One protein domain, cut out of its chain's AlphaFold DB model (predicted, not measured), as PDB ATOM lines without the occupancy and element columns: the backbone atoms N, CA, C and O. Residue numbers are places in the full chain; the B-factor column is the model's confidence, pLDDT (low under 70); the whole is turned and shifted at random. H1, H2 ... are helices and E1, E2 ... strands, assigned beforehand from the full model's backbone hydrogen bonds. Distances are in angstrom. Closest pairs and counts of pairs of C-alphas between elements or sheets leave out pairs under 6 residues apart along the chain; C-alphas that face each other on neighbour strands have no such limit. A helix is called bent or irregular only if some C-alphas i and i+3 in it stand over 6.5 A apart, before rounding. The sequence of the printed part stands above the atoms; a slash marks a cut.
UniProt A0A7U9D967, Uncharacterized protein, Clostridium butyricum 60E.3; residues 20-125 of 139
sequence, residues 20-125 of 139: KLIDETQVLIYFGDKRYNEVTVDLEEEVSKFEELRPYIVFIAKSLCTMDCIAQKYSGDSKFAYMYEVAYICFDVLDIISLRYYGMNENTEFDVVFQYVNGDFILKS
ATOM      1  N   LYS A  20     135.521 159.521 180.000       94.69
ATOM      2  CA  LYS A  20     135.882 160.878 180.414       94.69
ATOM      3  C   LYS A  20     134.724 161.823 180.153       94.69
ATOM      4  O   LYS A  20     134.064 161.709 179.122       94.69
ATOM      5  N   LEU A  21     134.551 162.775 181.064       94.38
ATOM      6  CA  LEU A  21     133.721 163.941 180.815       94.38
ATOM      7  C   LEU A  21     134.364 164.803 179.724       94.38
ATOM      8  O   LEU A  21     135.558 165.110 179.783       94.38
ATOM      9  N   ILE A  22     133.554 165.178 178.748       92.38
ATOM     10  CA  ILE A  22     133.813 166.176 177.720       92.38
ATOM     11  C   ILE A  22     132.743 167.263 177.865       92.38
ATOM     12  O   ILE A  22     131.634 166.981 178.312       92.38
ATOM     13  N   ASP A  23     133.089 168.508 177.541       85.31
ATOM     14  CA  ASP A  23     132.149 169.639 177.526       85.31
ATOM     15  C   ASP A  23     131.270 169.762 178.791       85.31
ATOM     16  O   ASP A  23     130.087 170.075 178.725       85.31
ATOM     17  N   GLU A  24     131.880 169.511 179.956       88.88
ATOM     18  CA  GLU A  24     131.315 169.613 181.316       88.88
ATOM     19  C   GLU A  24     130.198 168.616 181.677       88.88
ATOM     20  O   GLU A  24     130.186 168.154 182.820       88.88
ATOM     21  N   THR A  25     129.316 168.234 180.748       92.69
ATOM     22  CA  THR A  25     128.171 167.341 181.029       92.69
ATOM     23  C   THR A  25     128.167 166.036 180.244       92.69
ATOM     24  O   THR A  25     127.443 165.110 180.604       92.69
ATOM     25  N   GLN A  26     128.979 165.918 179.195       95.56
ATOM     26  CA  GLN A  26     128.873 164.815 178.248       95.56
ATOM     27  C   GLN A  26     129.962 163.769 178.451       95.56
ATOM     28  O   GLN A  26     131.060 164.056 178.912       95.56
ATOM     29  N   VAL A  27     129.686 162.526 178.074       97.19
ATOM     30  CA  VAL A  27     130.651 161.425 178.099       97.19
ATOM     31  C   VAL A  27     130.690 160.773 176.728       97.19
ATOM     32  O   VAL A  27     129.681 160.262 176.250       97.19
ATOM     33  N   LEU A  28     131.855 160.766 176.086       97.38
ATOM     34  CA  LEU A  28     132.027 160.132 174.780       97.38
ATOM     35  C   LEU A  28     131.881 158.608 174.885       97.38
ATOM     36  O   LEU A  28     132.607 157.972 175.651       97.38
ATOM     37  N   ILE A  29     130.986 158.024 174.084       97.56
ATOM     38  CA  ILE A  29     130.780 156.567 174.015       97.56
ATOM     39  C   ILE A  29     131.056 155.972 172.630       97.56
ATOM     40  O   ILE A  29     131.245 154.760 172.521       97.56
ATOM     41  N   TYR A  30     131.121 156.799 171.583       97.69
ATOM     42  CA  TYR A  30     131.479 156.389 170.225       97.69
ATOM     43  C   TYR A  30     132.336 157.459 169.544       97.69
ATOM     44  O   TYR A  30     131.902 158.599 169.426       97.69
ATOM     45  N   PHE A  31     133.516 157.089 169.038       95.69
ATOM     46  CA  PHE A  31     134.483 158.008 168.409       95.69
ATOM     47  C   PHE A  31     134.120 158.479 166.989       95.69
ATOM     48  O   PHE A  31     134.918 159.159 166.345       95.69
ATOM     49  N   GLY A  32     132.979 158.062 166.444       94.00
ATOM     50  CA  GLY A  32     132.639 158.343 165.054       94.00
ATOM     51  C   GLY A  32     133.417 157.492 164.040       94.00
ATOM     52  O   GLY A  32     134.425 156.822 164.322       94.00
ATOM     53  N   ASP A  33     132.943 157.522 162.801       91.12
ATOM     54  CA  ASP A  33     133.582 156.887 161.652       91.12
ATOM     55  C   ASP A  33     133.472 157.763 160.390       91.12
ATOM     56  O   ASP A  33     133.257 158.967 160.463       91.12
ATOM     57  N   LYS A  34     133.693 157.188 159.201       88.69
ATOM     58  CA  LYS A  34     133.623 157.940 157.933       88.69
ATOM     59  C   LYS A  34     132.223 158.471 157.607       88.69
ATOM     60  O   LYS A  34     132.085 159.245 156.665       88.69
ATOM     61  N   ARG A  35     131.198 157.962 158.279       85.75
ATOM     62  CA  ARG A  35     129.794 158.118 157.933       85.75
ATOM     63  C   ARG A  35     128.957 158.662 159.082       85.75
ATOM     64  O   ARG A  35     127.996 159.360 158.786       85.75
ATOM     65  N   TYR A  36     129.294 158.337 160.326       90.94
ATOM     66  CA  TYR A  36     128.568 158.820 161.499       90.94
ATOM     67  C   TYR A  36     129.480 159.609 162.422       90.94
ATOM     68  O   TYR A  36     130.654 159.261 162.594       90.94
ATOM     69  N   ASN A  37     128.910 160.642 163.024       93.69
ATOM     70  CA  ASN A  37     129.583 161.470 164.007       93.69
ATOM     71  C   ASN A  37     129.787 160.731 165.339       93.69
ATOM     72  O   ASN A  37     129.406 159.569 165.523       93.69
ATOM     73  N   GLU A  38     130.467 161.413 166.252       96.06
ATOM     74  CA  GLU A  38     130.623 160.979 167.635       96.06
ATOM     75  C   GLU A  38     129.259 160.850 168.323       96.06
ATOM     76  O   GLU A  38     128.330 161.596 168.018       96.06
ATOM     77  N   VAL A  39     129.154 159.901 169.256       97.69
ATOM     78  CA  VAL A  39     127.965 159.751 170.105       97.69
ATOM     79  C   VAL A  39     128.377 159.922 171.552       97.69
ATOM     80  O   VAL A  39     129.330 159.283 172.019       97.69
ATOM     81  N   THR A  40     127.635 160.762 172.260       97.44
ATOM     82  CA  THR A  40     127.874 161.065 173.666       97.44
ATOM     83  C   THR A  40     126.688 160.655 174.525       97.44
ATOM     84  O   THR A  40     125.575 160.436 174.050       97.44
ATOM     85  N   VAL A  41     126.941 160.501 175.815       97.38
ATOM     86  CA  VAL A  41     125.918 160.397 176.846       97.38
ATOM     87  C   VAL A  41     125.905 161.725 177.587       97.38
ATOM     88  O   VAL A  41     126.929 162.092 178.160       97.38
ATOM     89  N   ASP A  42     124.790 162.445 177.551       95.88
ATOM     90  CA  ASP A  42     124.619 163.680 178.312       95.88
ATOM     91  C   ASP A  42     124.142 163.325 179.720       95.88
ATOM     92  O   ASP A  42     123.109 162.674 179.894       95.88
ATOM     93  N   LEU A  43     124.939 163.690 180.722       93.75
ATOM     94  CA  LEU A  43     124.595 163.475 182.124       93.75
ATOM     95  C   LEU A  43     123.677 164.570 182.663       93.75
ATOM     96  O   LEU A  43     123.209 164.431 183.786       93.75
ATOM     97  N   GLU A  44     123.426 165.644 181.910       90.12
ATOM     98  CA  GLU A  44     122.574 166.758 182.328       90.12
ATOM     99  C   GLU A  44     122.956 167.265 183.739       90.12
ATOM    100  O   GLU A  44     124.087 167.698 183.965       90.12
ATOM    101  N   GLU A  45     122.051 167.198 184.719       88.06
ATOM    102  CA  GLU A  45     122.302 167.626 186.106       88.06
ATOM    103  C   GLU A  45     123.041 166.563 186.954       88.06
ATOM    104  O   GLU A  45     123.450 166.824 188.089       88.06
ATOM    105  N   GLU A  46     123.270 165.369 186.405       90.62
ATOM    106  CA  GLU A  46     123.797 164.188 187.099       90.62
ATOM    107  C   GLU A  46     125.319 164.009 186.975       90.62
ATOM    108  O   GLU A  46     125.870 162.980 187.370       90.62
ATOM    109  N   VAL A  47     126.042 165.033 186.508       91.81
ATOM    110  CA  VAL A  47     127.517 165.027 186.380       91.81
ATOM    111  C   VAL A  47     128.215 164.618 187.680       91.81
ATOM    112  O   VAL A  47     129.213 163.896 187.661       91.81
ATOM    113  N   SER A  48     127.668 165.024 188.830       93.31
ATOM    114  CA  SER A  48     128.214 164.671 190.150       93.31
ATOM    115  C   SER A  48     128.239 163.161 190.424       93.31
ATOM    116  O   SER A  48     129.063 162.700 191.214       93.31
ATOM    117  N   LYS A  49     127.389 162.386 189.737       92.69
ATOM    118  CA  LYS A  49     127.299 160.925 189.833       92.69
ATOM    119  C   LYS A  49     128.106 160.204 188.751       92.69
ATOM    120  O   LYS A  49     128.017 158.982 188.660       92.69
ATOM    121  N   PHE A  50     128.904 160.906 187.938       94.62
ATOM    122  CA  PHE A  50     129.646 160.314 186.814       94.62
ATOM    123  C   PHE A  50     130.405 159.034 187.195       94.62
ATOM    124  O   PHE A  50     130.269 158.016 186.519       94.62
ATOM    125  N   GLU A  51     131.150 159.058 188.303       95.06
ATOM    126  CA  GLU A  51     131.924 157.902 188.770       95.06
ATOM    127  C   GLU A  51     131.038 156.687 189.097       95.06
ATOM    128  O   GLU A  51     131.387 155.555 188.759       95.06
ATOM    129  N   GLU A  52     129.862 156.914 189.687       94.56
ATOM    130  CA  GLU A  52     128.879 155.867 189.994       94.56
ATOM    131  C   GLU A  52     128.189 155.344 188.723       94.56
ATOM    132  O   GLU A  52     127.851 154.163 188.630       94.56
ATOM    133  N   LEU A  53     128.017 156.213 187.723       94.81
ATOM    134  CA  LEU A  53     127.324 155.929 186.468       94.81
ATOM    135  C   LEU A  53     128.215 155.265 185.411       94.81
ATOM    136  O   LEU A  53     127.678 154.708 184.452       94.81
ATOM    137  N   ARG A  54     129.547 155.235 185.574       96.00
ATOM    138  CA  ARG A  54     130.477 154.609 184.608       96.00
ATOM    139  C   ARG A  54     130.036 153.211 184.135       96.00
ATOM    140  O   ARG A  54     130.017 152.994 182.922       96.00
ATOM    141  N   PRO A  55     129.645 152.256 185.009       95.56
ATOM    142  CA  PRO A  55     129.216 150.932 184.552       95.56
ATOM    143  C   PRO A  55     127.946 150.985 183.694       95.56
ATOM    144  O   PRO A  55     127.808 150.216 182.743       95.56
ATOM    145  N   TYR A  56     127.034 151.903 184.016       95.25
ATOM    146  CA  TYR A  56     125.793 152.095 183.277       95.25
ATOM    147  C   TYR A  56     126.040 152.761 181.916       95.25
ATOM    148  O   TYR A  56     125.501 152.316 180.906       95.25
ATOM    149  N   ILE A  57     126.949 153.735 181.846       96.56
ATOM    150  CA  ILE A  57     127.385 154.355 180.588       96.56
ATOM    151  C   ILE A  57     128.039 153.313 179.666       96.56
ATOM    152  O   ILE A  57     127.716 153.251 178.481       96.56
ATOM    153  N   VAL A  58     128.888 152.426 180.202       97.31
ATOM    154  CA  VAL A  58     129.447 151.294 179.434       97.31
ATOM    155  C   VAL A  58     128.343 150.373 178.909       97.31
ATOM    156  O   VAL A  58     128.423 149.884 177.779       97.31
ATOM    157  N   PHE A  59     127.313 150.108 179.714       96.00
ATOM    158  CA  PHE A  59     126.161 149.316 179.287       96.00
ATOM    159  C   PHE A  59     125.392 149.992 178.139       96.00
ATOM    160  O   PHE A  59     125.072 149.322 177.152       96.00
ATOM    161  N   ILE A  60     125.163 151.305 178.219       96.19
ATOM    162  CA  ILE A  60     124.550 152.098 177.144       96.19
ATOM    163  C   ILE A  60     125.393 152.011 175.867       96.19
ATOM    164  O   ILE A  60     124.852 151.689 174.809       96.19
ATOM    165  N   ALA A  61     126.712 152.217 175.962       97.25
ATOM    166  CA  ALA A  61     127.626 152.148 174.820       97.25
ATOM    167  C   ALA A  61     127.528 150.797 174.093       97.25
ATOM    168  O   ALA A  61     127.351 150.745 172.878       97.25
ATOM    169  N   LYS A  62     127.544 149.688 174.845       96.94
ATOM    170  CA  LYS A  62     127.388 148.329 174.292       96.94
ATOM    171  C   LYS A  62     126.021 148.083 173.653       96.94
ATOM    172  O   LYS A  62     125.908 147.231 172.776       96.94
ATOM    173  N   SER A  63     124.998 148.807 174.091       96.94
ATOM    174  CA  SER A  63     123.612 148.628 173.649       96.94
ATOM    175  C   SER A  63     123.209 149.555 172.499       96.94
ATOM    176  O   SER A  63     122.127 149.390 171.935       96.94
ATOM    177  N   LEU A  64     124.064 150.512 172.122       97.69
ATOM    178  CA  LEU A  64     123.778 151.540 171.118       97.69
ATOM    179  C   LEU A  64     123.329 150.951 169.773       97.69
ATOM    180  O   LEU A  64     122.272 151.324 169.264       97.69
ATOM    181  N   CYS A  65     124.079 149.989 169.226       97.50
ATOM    182  CA  CYS A  65     123.722 149.319 167.970       97.50
ATOM    183  C   CYS A  65     122.346 148.634 168.060       97.50
ATOM    184  O   CYS A  65     121.526 148.754 167.150       97.50
ATOM    185  N   THR A  66     122.051 147.965 169.178       97.69
ATOM    186  CA  THR A  66     120.766 147.289 169.393       97.69
ATOM    187  C   THR A  66     119.608 148.281 169.441       97.69
ATOM    188  O   THR A  66     118.612 148.085 168.742       97.69
ATOM    189  N   MET A  67     119.739 149.361 170.216       98.06
ATOM    190  CA  MET A  67     118.712 150.403 170.306       98.06
ATOM    191  C   MET A  67     118.475 151.074 168.945       98.06
ATOM    192  O   MET A  67     117.326 151.235 168.527       98.06
ATOM    193  N   ASP A  68     119.541 151.374 168.199       98.12
ATOM    194  CA  ASP A  68     119.431 151.960 166.861       98.12
ATOM    195  C   ASP A  68     118.776 151.007 165.846       98.12
ATOM    196  O   ASP A  68     117.926 151.420 165.055       98.12
ATOM    197  N   CYS A  69     119.091 149.710 165.904       97.75
ATOM    198  CA  CYS A  69     118.427 148.694 165.085       97.75
ATOM    199  C   CYS A  69     116.915 148.634 165.357       97.75
ATOM    200  O   CYS A  69     116.123 148.498 164.420       97.75
ATOM    201  N   ILE A  70     116.500 148.759 166.623       97.75
ATOM    202  CA  ILE A  70     115.081 148.794 167.000       97.75
ATOM    203  C   ILE A  70     114.403 150.047 166.430       97.75
ATOM    204  O   ILE A  70     113.333 149.935 165.827       97.75
ATOM    205  N   ALA A  71     115.031 151.219 166.559       97.88
ATOM    206  CA  ALA A  71     114.514 152.471 166.004       97.88
ATOM    207  C   ALA A  71     114.342 152.390 164.476       97.88
ATOM    208  O   ALA A  71     113.279 152.727 163.948       97.88
ATOM    209  N   GLN A  72     115.344 151.858 163.767       97.56
ATOM    210  CA  GLN A  72     115.282 151.607 162.324       97.56
ATOM    211  C   GLN A  72     114.134 150.662 161.948       97.56
ATOM    212  O   GLN A  72     113.385 150.930 161.005       97.56
ATOM    213  N   LYS A  73     113.975 149.557 162.689       97.00
ATOM    214  CA  LYS A  73     112.897 148.586 162.464       97.00
ATOM    215  C   LYS A  73     111.524 149.234 162.651       97.00
ATOM    216  O   LYS A  73     110.651 149.020 161.813       97.00
ATOM    217  N   TYR A  74     111.344 150.034 163.704       97.25
ATOM    218  CA  TYR A  74     110.086 150.734 163.973       97.25
ATOM    219  C   TYR A  74     109.757 151.779 162.907       97.25
ATOM    220  O   TYR A  74     108.618 151.848 162.450       97.25
ATOM    221  N   SER A  75     110.753 152.562 162.479       95.94
ATOM    222  CA  SER A  75     110.582 153.543 161.405       95.94
ATOM    223  C   SER A  75     110.030 152.895 160.132       95.94
ATOM    224  O   SER A  75     109.193 153.485 159.447       95.94
ATOM    225  N   GLY A  76     110.512 151.695 159.793       93.75
ATOM    226  CA  GLY A  76     110.172 151.008 158.546       93.75
ATOM    227  C   GLY A  76     110.726 151.694 157.289       93.75
ATOM    228  O   GLY A  76     110.661 151.117 156.201       93.75
ATOM    229  N   ASP A  77     111.312 152.889 157.415       93.31
ATOM    230  CA  ASP A  77     111.935 153.606 156.316       93.31
ATOM    231  C   ASP A  77     113.339 153.058 156.047       93.31
ATOM    232  O   ASP A  77     114.274 153.199 156.835       93.31
ATOM    233  N   SER A  78     113.510 152.473 154.863       91.62
ATOM    234  CA  SER A  78     114.807 152.023 154.350       91.62
ATOM    235  C   SER A  78     115.894 153.104 154.309       91.62
ATOM    236  O   SER A  78     117.073 152.759 154.244       91.62
ATOM    237  N   LYS A  79     115.520 154.387 154.329       93.12
ATOM    238  CA  LYS A  79     116.442 155.523 154.295       93.12
ATOM    239  C   LYS A  79     116.808 156.044 155.679       93.12
ATOM    240  O   LYS A  79     117.694 156.889 155.752       93.12
ATOM    241  N   PHE A  80     116.204 155.542 156.759       94.81
ATOM    242  CA  PHE A  80     116.409 156.071 158.111       94.81
ATOM    243  C   PHE A  80     117.899 156.203 158.473       94.81
ATOM    244  O   PHE A  80     118.367 157.293 158.787       94.81
ATOM    245  N   ALA A  81     118.679 155.132 158.295       93.12
ATOM    246  CA  ALA A  81     120.122 155.096 158.574       93.12
ATOM    247  C   ALA A  81     120.992 155.970 157.637       93.12
ATOM    248  O   ALA A  81     122.211 156.058 157.801       93.12
ATOM    249  N   TYR A  82     120.397 156.561 156.600       92.00
ATOM    250  CA  TYR A  82     121.037 157.494 155.666       92.00
ATOM    251  C   TYR A  82     120.556 158.934 155.857       92.00
ATOM    252  O   TYR A  82     121.128 159.833 155.248       92.00
ATOM    253  N   MET A  83     119.512 159.146 156.658       94.06
ATOM    254  CA  MET A  83     118.923 160.460 156.903       94.06
ATOM    255  C   MET A  83     119.145 160.934 158.330       94.06
ATOM    256  O   MET A  83     119.254 162.136 158.530       94.06
ATOM    257  N   TYR A  84     119.253 160.015 159.292       96.00
ATOM    258  CA  TYR A  84     119.366 160.343 160.706       96.00
ATOM    259  C   TYR A  84     120.506 159.588 161.373       96.00
ATOM    260  O   TYR A  84     120.743 158.419 161.067       96.00
ATOM    261  N   GLU A  85     121.166 160.212 162.336       96.56
ATOM    262  CA  GLU A  85     122.174 159.599 163.205       96.56
ATOM    263  C   GLU A  85     121.906 159.933 164.668       96.56
ATOM    264  O   GLU A  85     121.281 160.949 164.959       96.56
ATOM    265  N   VAL A  86     122.342 159.061 165.575       97.62
ATOM    266  CA  VAL A  86     122.312 159.344 167.013       97.62
ATOM    267  C   VAL A  86     123.371 160.405 167.303       97.62
ATOM    268  O   VAL A  86     124.522 160.211 166.931       97.62
ATOM    269  N   ALA A  87     122.976 161.501 167.944       93.56
ATOM    270  CA  ALA A  87     123.877 162.574 168.361       93.56
ATOM    271  C   ALA A  87     124.295 162.393 169.826       93.56
ATOM    272  O   ALA A  87     125.478 162.305 170.141       93.56
ATOM    273  N   TYR A  88     123.317 162.262 170.721       94.12
ATOM    274  CA  TYR A  88     123.566 162.001 172.134       94.12
ATOM    275  C   TYR A  88     122.461 161.155 172.760       94.12
ATOM    276  O   TYR A  88     121.395 160.936 172.176       94.12
ATOM    277  N   ILE A  89     122.758 160.638 173.946       97.06
ATOM    278  CA  ILE A  89     121.885 159.776 174.731       97.06
ATOM    279  C   ILE A  89     121.672 160.410 176.100       97.06
ATOM    280  O   ILE A  89     122.645 160.743 176.769       97.06
ATOM    281  N   CYS A  90     120.421 160.500 176.535       94.50
ATOM    282  CA  CYS A  90     120.063 160.904 177.896       94.50
ATOM    283  C   CYS A  90     119.428 159.726 178.646       94.50
ATOM    284  O   CYS A  90     118.879 158.803 178.031       94.50
ATOM    285  N   PHE A  91     119.450 159.774 179.975       90.88
ATOM    286  CA  PHE A  91     118.717 158.849 180.837       90.88
ATOM    287  C   PHE A  91     118.231 159.569 182.101       90.88
ATOM    288  O   PHE A  91     118.894 160.480 182.579       90.88
ATOM    289  N   ASP A  92     117.075 159.160 182.624       80.31
ATOM    290  CA  ASP A  92     116.412 159.806 183.773       80.31
ATOM    291  C   ASP A  92     116.393 158.841 184.970       80.31
ATOM    292  O   ASP A  92     117.306 158.790 185.795       80.31
ATOM    293  N   VAL A  93     115.407 157.948 184.996       73.00
ATOM    294  CA  VAL A  93     115.419 156.752 185.841       73.00
ATOM    295  C   VAL A  93     116.317 155.731 185.133       73.00
ATOM    296  O   VAL A  93     116.237 155.626 183.917       73.00
ATOM    297  N   LEU A  94     117.190 154.988 185.829       73.25
ATOM    298  CA  LEU A  94     118.167 154.042 185.232       73.25
ATOM    299  C   LEU A  94     117.571 152.952 184.302       73.25
ATOM    300  O   LEU A  94     118.298 152.096 183.804       73.25
ATOM    301  N   ASP A  95     116.257 152.933 184.093       88.56
ATOM    302  CA  ASP A  95     115.550 152.112 183.120       88.56
ATOM    303  C   ASP A  95     115.013 152.894 181.906       88.56
ATOM    304  O   ASP A  95     114.586 152.255 180.954       88.56
ATOM    305  N   ILE A  96     115.030 154.228 181.877       94.75
ATOM    306  CA  ILE A  96     114.582 155.060 180.749       94.75
ATOM    307  C   ILE A  96     115.787 155.652 180.020       94.75
ATOM    308  O   ILE A  96     116.584 156.382 180.603       94.75
ATOM    309  N   ILE A  97     115.893 155.358 178.724       96.88
ATOM    310  CA  ILE A  97     117.003 155.785 177.864       96.88
ATOM    311  C   ILE A  97     116.428 156.472 176.625       96.88
ATOM    312  O   ILE A  97     115.578 155.902 175.941       96.88
ATOM    313  N   SER A  98     116.895 157.680 176.318       97.31
ATOM    314  CA  SER A  98     116.520 158.422 175.113       97.31
ATOM    315  C   SER A  98     117.698 158.503 174.154       97.31
ATOM    316  O   SER A  98     118.737 159.043 174.512       97.31
ATOM    317  N   LEU A  99     117.533 157.996 172.934       98.12
ATOM    318  CA  LEU A  99     118.440 158.264 171.819       98.12
ATOM    319  C   LEU A  99     117.936 159.494 171.081       98.12
ATOM    320  O   LEU A  99     116.840 159.469 170.513       98.12
ATOM    321  N   ARG A 100     118.754 160.539 171.029       98.00
ATOM    322  CA  ARG A 100     118.441 161.723 170.248       98.00
ATOM    323  C   ARG A 100     119.027 161.630 168.854       98.00
ATOM    324  O   ARG A 100     120.235 161.475 168.688       98.00
ATOM    325  N   TYR A 101     118.158 161.739 167.858       97.88
ATOM    326  CA  TYR A 101     118.514 161.670 166.450       97.88
ATOM    327  C   TYR A 101     118.568 163.046 165.817       97.88
ATOM    328  O   TYR A 101     117.623 163.820 165.965       97.88
ATOM    329  N   TYR A 102     119.619 163.299 165.040       96.56
ATOM    330  CA  TYR A 102     119.757 164.473 164.181       96.56
ATOM    331  C   TYR A 102     119.641 164.085 162.711       96.56
ATOM    332  O   TYR A 102     120.139 163.042 162.281       96.56
ATOM    333  N   GLY A 103     118.982 164.937 161.930       95.25
ATOM    334  CA  GLY A 103     118.944 164.847 160.479       95.25
ATOM    335  C   GLY A 103     120.291 165.234 159.873       95.25
ATOM    336  O   GLY A 103     120.780 166.338 160.071       95.25
ATOM    337  N   MET A 104     120.879 164.340 159.082       91.19
ATOM    338  CA  MET A 104     122.168 164.574 158.421       91.19
ATOM    339  C   MET A 104     122.058 165.531 157.224       91.19
ATOM    340  O   MET A 104     123.040 166.154 156.837       91.19
ATOM    341  N   ASN A 105     120.867 165.643 156.623       88.75
ATOM    342  CA  ASN A 105     120.618 166.483 155.442       88.75
ATOM    343  C   ASN A 105     119.544 167.556 155.672       88.75
ATOM    344  O   ASN A 105     119.319 168.403 154.809       88.75
ATOM    345  N   GLU A 106     118.857 167.508 156.810       85.56
ATOM    346  CA  GLU A 106     117.725 168.371 157.135       85.56
ATOM    347  C   GLU A 106     117.820 168.766 158.607       85.56
ATOM    348  O   GLU A 106     118.202 167.945 159.436       85.56
ATOM    349  N   ASN A 107     117.439 170.000 158.947       89.88
ATOM    350  CA  ASN A 107     117.465 170.499 160.325       89.88
ATOM    351  C   ASN A 107     116.304 169.913 161.148       89.88
ATOM    352  O   ASN A 107     115.333 170.602 161.458       89.88
ATOM    353  N   THR A 108     116.379 168.611 161.417       93.25
ATOM    354  CA  THR A 108     115.386 167.840 162.162       93.25
ATOM    355  C   THR A 108     116.057 167.162 163.342       93.25
ATOM    356  O   THR A 108     117.127 166.577 163.198       93.25
ATOM    357  N   GLU A 109     115.386 167.184 164.485       96.19
ATOM    358  CA  GLU A 109     115.815 166.532 165.715       96.19
ATOM    359  C   GLU A 109     114.614 165.846 166.366       96.19
ATOM    360  O   GLU A 109     113.509 166.398 166.372       96.19
ATOM    361  N   PHE A 110     114.806 164.638 166.897       97.25
ATOM    362  CA  PHE A 110     113.774 163.947 167.668       97.25
ATOM    363  C   PHE A 110     114.348 162.854 168.571       97.25
ATOM    364  O   PHE A 110     115.414 162.301 168.313       97.25
ATOM    365  N   ASP A 111     113.582 162.488 169.597       97.81
ATOM    366  CA  ASP A 111     113.921 161.385 170.498       97.81
ATOM    367  C   ASP A 111     113.340 160.052 170.069       97.81
ATOM    368  O   ASP A 111     112.193 159.964 169.622       97.81
ATOM    369  N   VAL A 112     114.076 158.994 170.371       98.38
ATOM    370  CA  VAL A 112     113.552 157.640 170.483       98.38
ATOM    371  C   VAL A 112     113.786 157.166 171.909       98.38
ATOM    372  O   VAL A 112     114.923 157.050 172.353       98.38
ATOM    373  N   VAL A 113     112.698 156.900 172.632       98.00
ATOM    374  CA  VAL A 113     112.748 156.581 174.065       98.00
ATOM    375  C   VAL A 113     112.477 155.104 174.284       98.00
ATOM    376  O   VAL A 113     111.459 154.572 173.823       98.00
ATOM    377  N   PHE A 114     113.358 154.475 175.046       97.75
ATOM    378  CA  PHE A 114     113.313 153.084 175.457       97.75
ATOM    379  C   PHE A 114     113.100 152.978 176.961       97.75
ATOM    380  O   PHE A 114     113.549 153.828 177.726       97.75
ATOM    381  N   GLN A 115     112.447 151.895 177.370       96.56
ATOM    382  CA  GLN A 115     112.510 151.399 178.734       96.56
ATOM    383  C   GLN A 115     113.256 150.064 178.740       96.56
ATOM    384  O   GLN A 115     112.847 149.142 178.034       96.56
ATOM    385  N   TYR A 116     114.315 149.942 179.530       94.56
ATOM    386  CA  TYR A 116     115.051 148.704 179.727       94.56
ATOM    387  C   TYR A 116     114.411 147.879 180.848       94.56
ATOM    388  O   TYR A 116     114.450 148.256 182.018       94.56
ATOM    389  N   VAL A 117     113.794 146.748 180.501       92.69
ATOM    390  CA  VAL A 117     113.080 145.885 181.456       92.69
ATOM    391  C   VAL A 117     113.409 144.430 181.161       92.69
ATOM    392  O   VAL A 117     113.313 143.991 180.021       92.69
ATOM    393  N   ASN A 118     113.758 143.661 182.196       89.44
ATOM    394  CA  ASN A 118     114.017 142.217 182.103       89.44
ATOM    395  C   ASN A 118     115.071 141.810 181.051       89.44
ATOM    396  O   ASN A 118     115.011 140.700 180.532       89.44
ATOM    397  N   GLY A 119     116.045 142.676 180.763       90.00
ATOM    398  CA  GLY A 119     117.086 142.398 179.767       90.00
ATOM    399  C   GLY A 119     116.779 142.900 178.356       90.00
ATOM    400  O   GLY A 119     117.651 142.805 177.498       90.00
ATOM    401  N   ASP A 120     115.593 143.471 178.128       92.44
ATOM    402  CA  ASP A 120     115.139 143.912 176.810       92.44
ATOM    403  C   ASP A 120     114.882 145.424 176.751       92.44
ATOM    404  O   ASP A 120     114.417 146.045 177.710       92.44
ATOM    405  N   PHE A 121     115.130 146.014 175.578       95.94
ATOM    406  CA  PHE A 121     114.790 147.404 175.271       95.94
ATOM    407  C   PHE A 121     113.377 147.502 174.695       95.94
ATOM    408  O   PHE A 121     113.127 147.174 173.535       95.94
ATOM    409  N   ILE A 122     112.445 148.006 175.500       96.31
ATOM    410  CA  ILE A 122     111.059 148.230 175.095       96.31
ATOM    411  C   ILE A 122     110.917 149.639 174.536       96.31
ATOM    412  O   ILE A 122     111.025 150.621 175.270       96.31
ATOM    413  N   LEU A 123     110.615 149.750 173.245       97.75
ATOM    414  CA  LEU A 123     110.357 151.032 172.598       97.75
ATOM    415  C   LEU A 123     109.077 151.679 173.156       97.75
ATOM    416  O   LEU A 123     107.997 151.096 173.082       97.75
ATOM    417  N   LYS A 124     109.188 152.892 173.708       97.38
ATOM    418  CA  LYS A 124     108.066 153.639 174.309       97.38
ATOM    419  C   LYS A 124     107.606 154.806 173.456       97.38
ATOM    420  O   LYS A 124     106.405 155.083 173.399       97.38
ATOM    421  N   SER A 125     108.538 155.498 172.807       98.00
ATOM    422  CA  SER A 125     108.204 156.593 171.900       98.00
ATOM    423  C   SER A 125     109.206 156.763 170.770       98.00
ATOM    424  O   SER A 125     110.371 156.406 170.915       98.00
TER     425      SER A 125
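AT A GLANCE: This is residues 20 to 125 of the 139 residues of an uncharacterized protein of Clostridium butyricum 60E.3 (UniProt A0A7U9D967). A strongly twisted six-stranded sheet curls round one long, kinked helix, H1, in two layers, with H1 over one face. The short helix H2 sits at the start of E3 and only grazes the sheet. The printed part has 106 residues, with two named helices and six named strands in the order E1, E2, H1, H2, E3, E4, E5, E6, a mixed class. The mixed sheet runs E1, E2, E3, E4, E5, E6. The whole is compact, with a radius of gyration of the C-alphas of 13.5 A, and spans 39 by 32 by 20 A.

HOW THE PARTS SIT: E1, residues 26 to 30, and E2, residues 39 to 42, form an antiparallel hairpin at 153 degrees, with N 27 and O 41 2.8 A apart. H1, residues 44 to 75, is irregular, with C-alphas 48 and 51 7.8 A apart and a kink of 112 degrees near residue 51; 19 of its 28 O i to N i+4 pairs are within hydrogen-bond range. H1 is on the sheet; its closest C-alphas to E1 are Ala 61 and Ile 29, 5.5 A. H2, residues 80 to 83, is too short for such a pair. E3, residues 84 to 91, is parallel to E2 at 28 degrees, with N 42 and O 89 2.8 A apart; these strands and the helices between them form a strand-helix-strand unit with a left-handed crossover. E3, E4, residues 96 to 103, E5, residues 109 to 117, and E6, residues 120 to 125, form a meander, each strand the antiparallel neighbour of the one before; N 87 and O 100, N 99 and O 112, and N 115 and O 122 are each 2.8 A apart.

IN THESE COORDINATES: C-alpha 26 begins E1 at (128.873, 164.815, 178.248), and C-alpha 125 ends E6 at (108.204, 156.593, 171.900). H1 is 27.5 A long, E5 26.1 A, E4 22.9 A and E3 20.2 A.

THE WHOLE: The C-alphas farthest apart, Ser 48 and Ser 78, are 40.3 A apart. The printed part has no cut, no link is long, and no printed residue is under 70 in pLDDT.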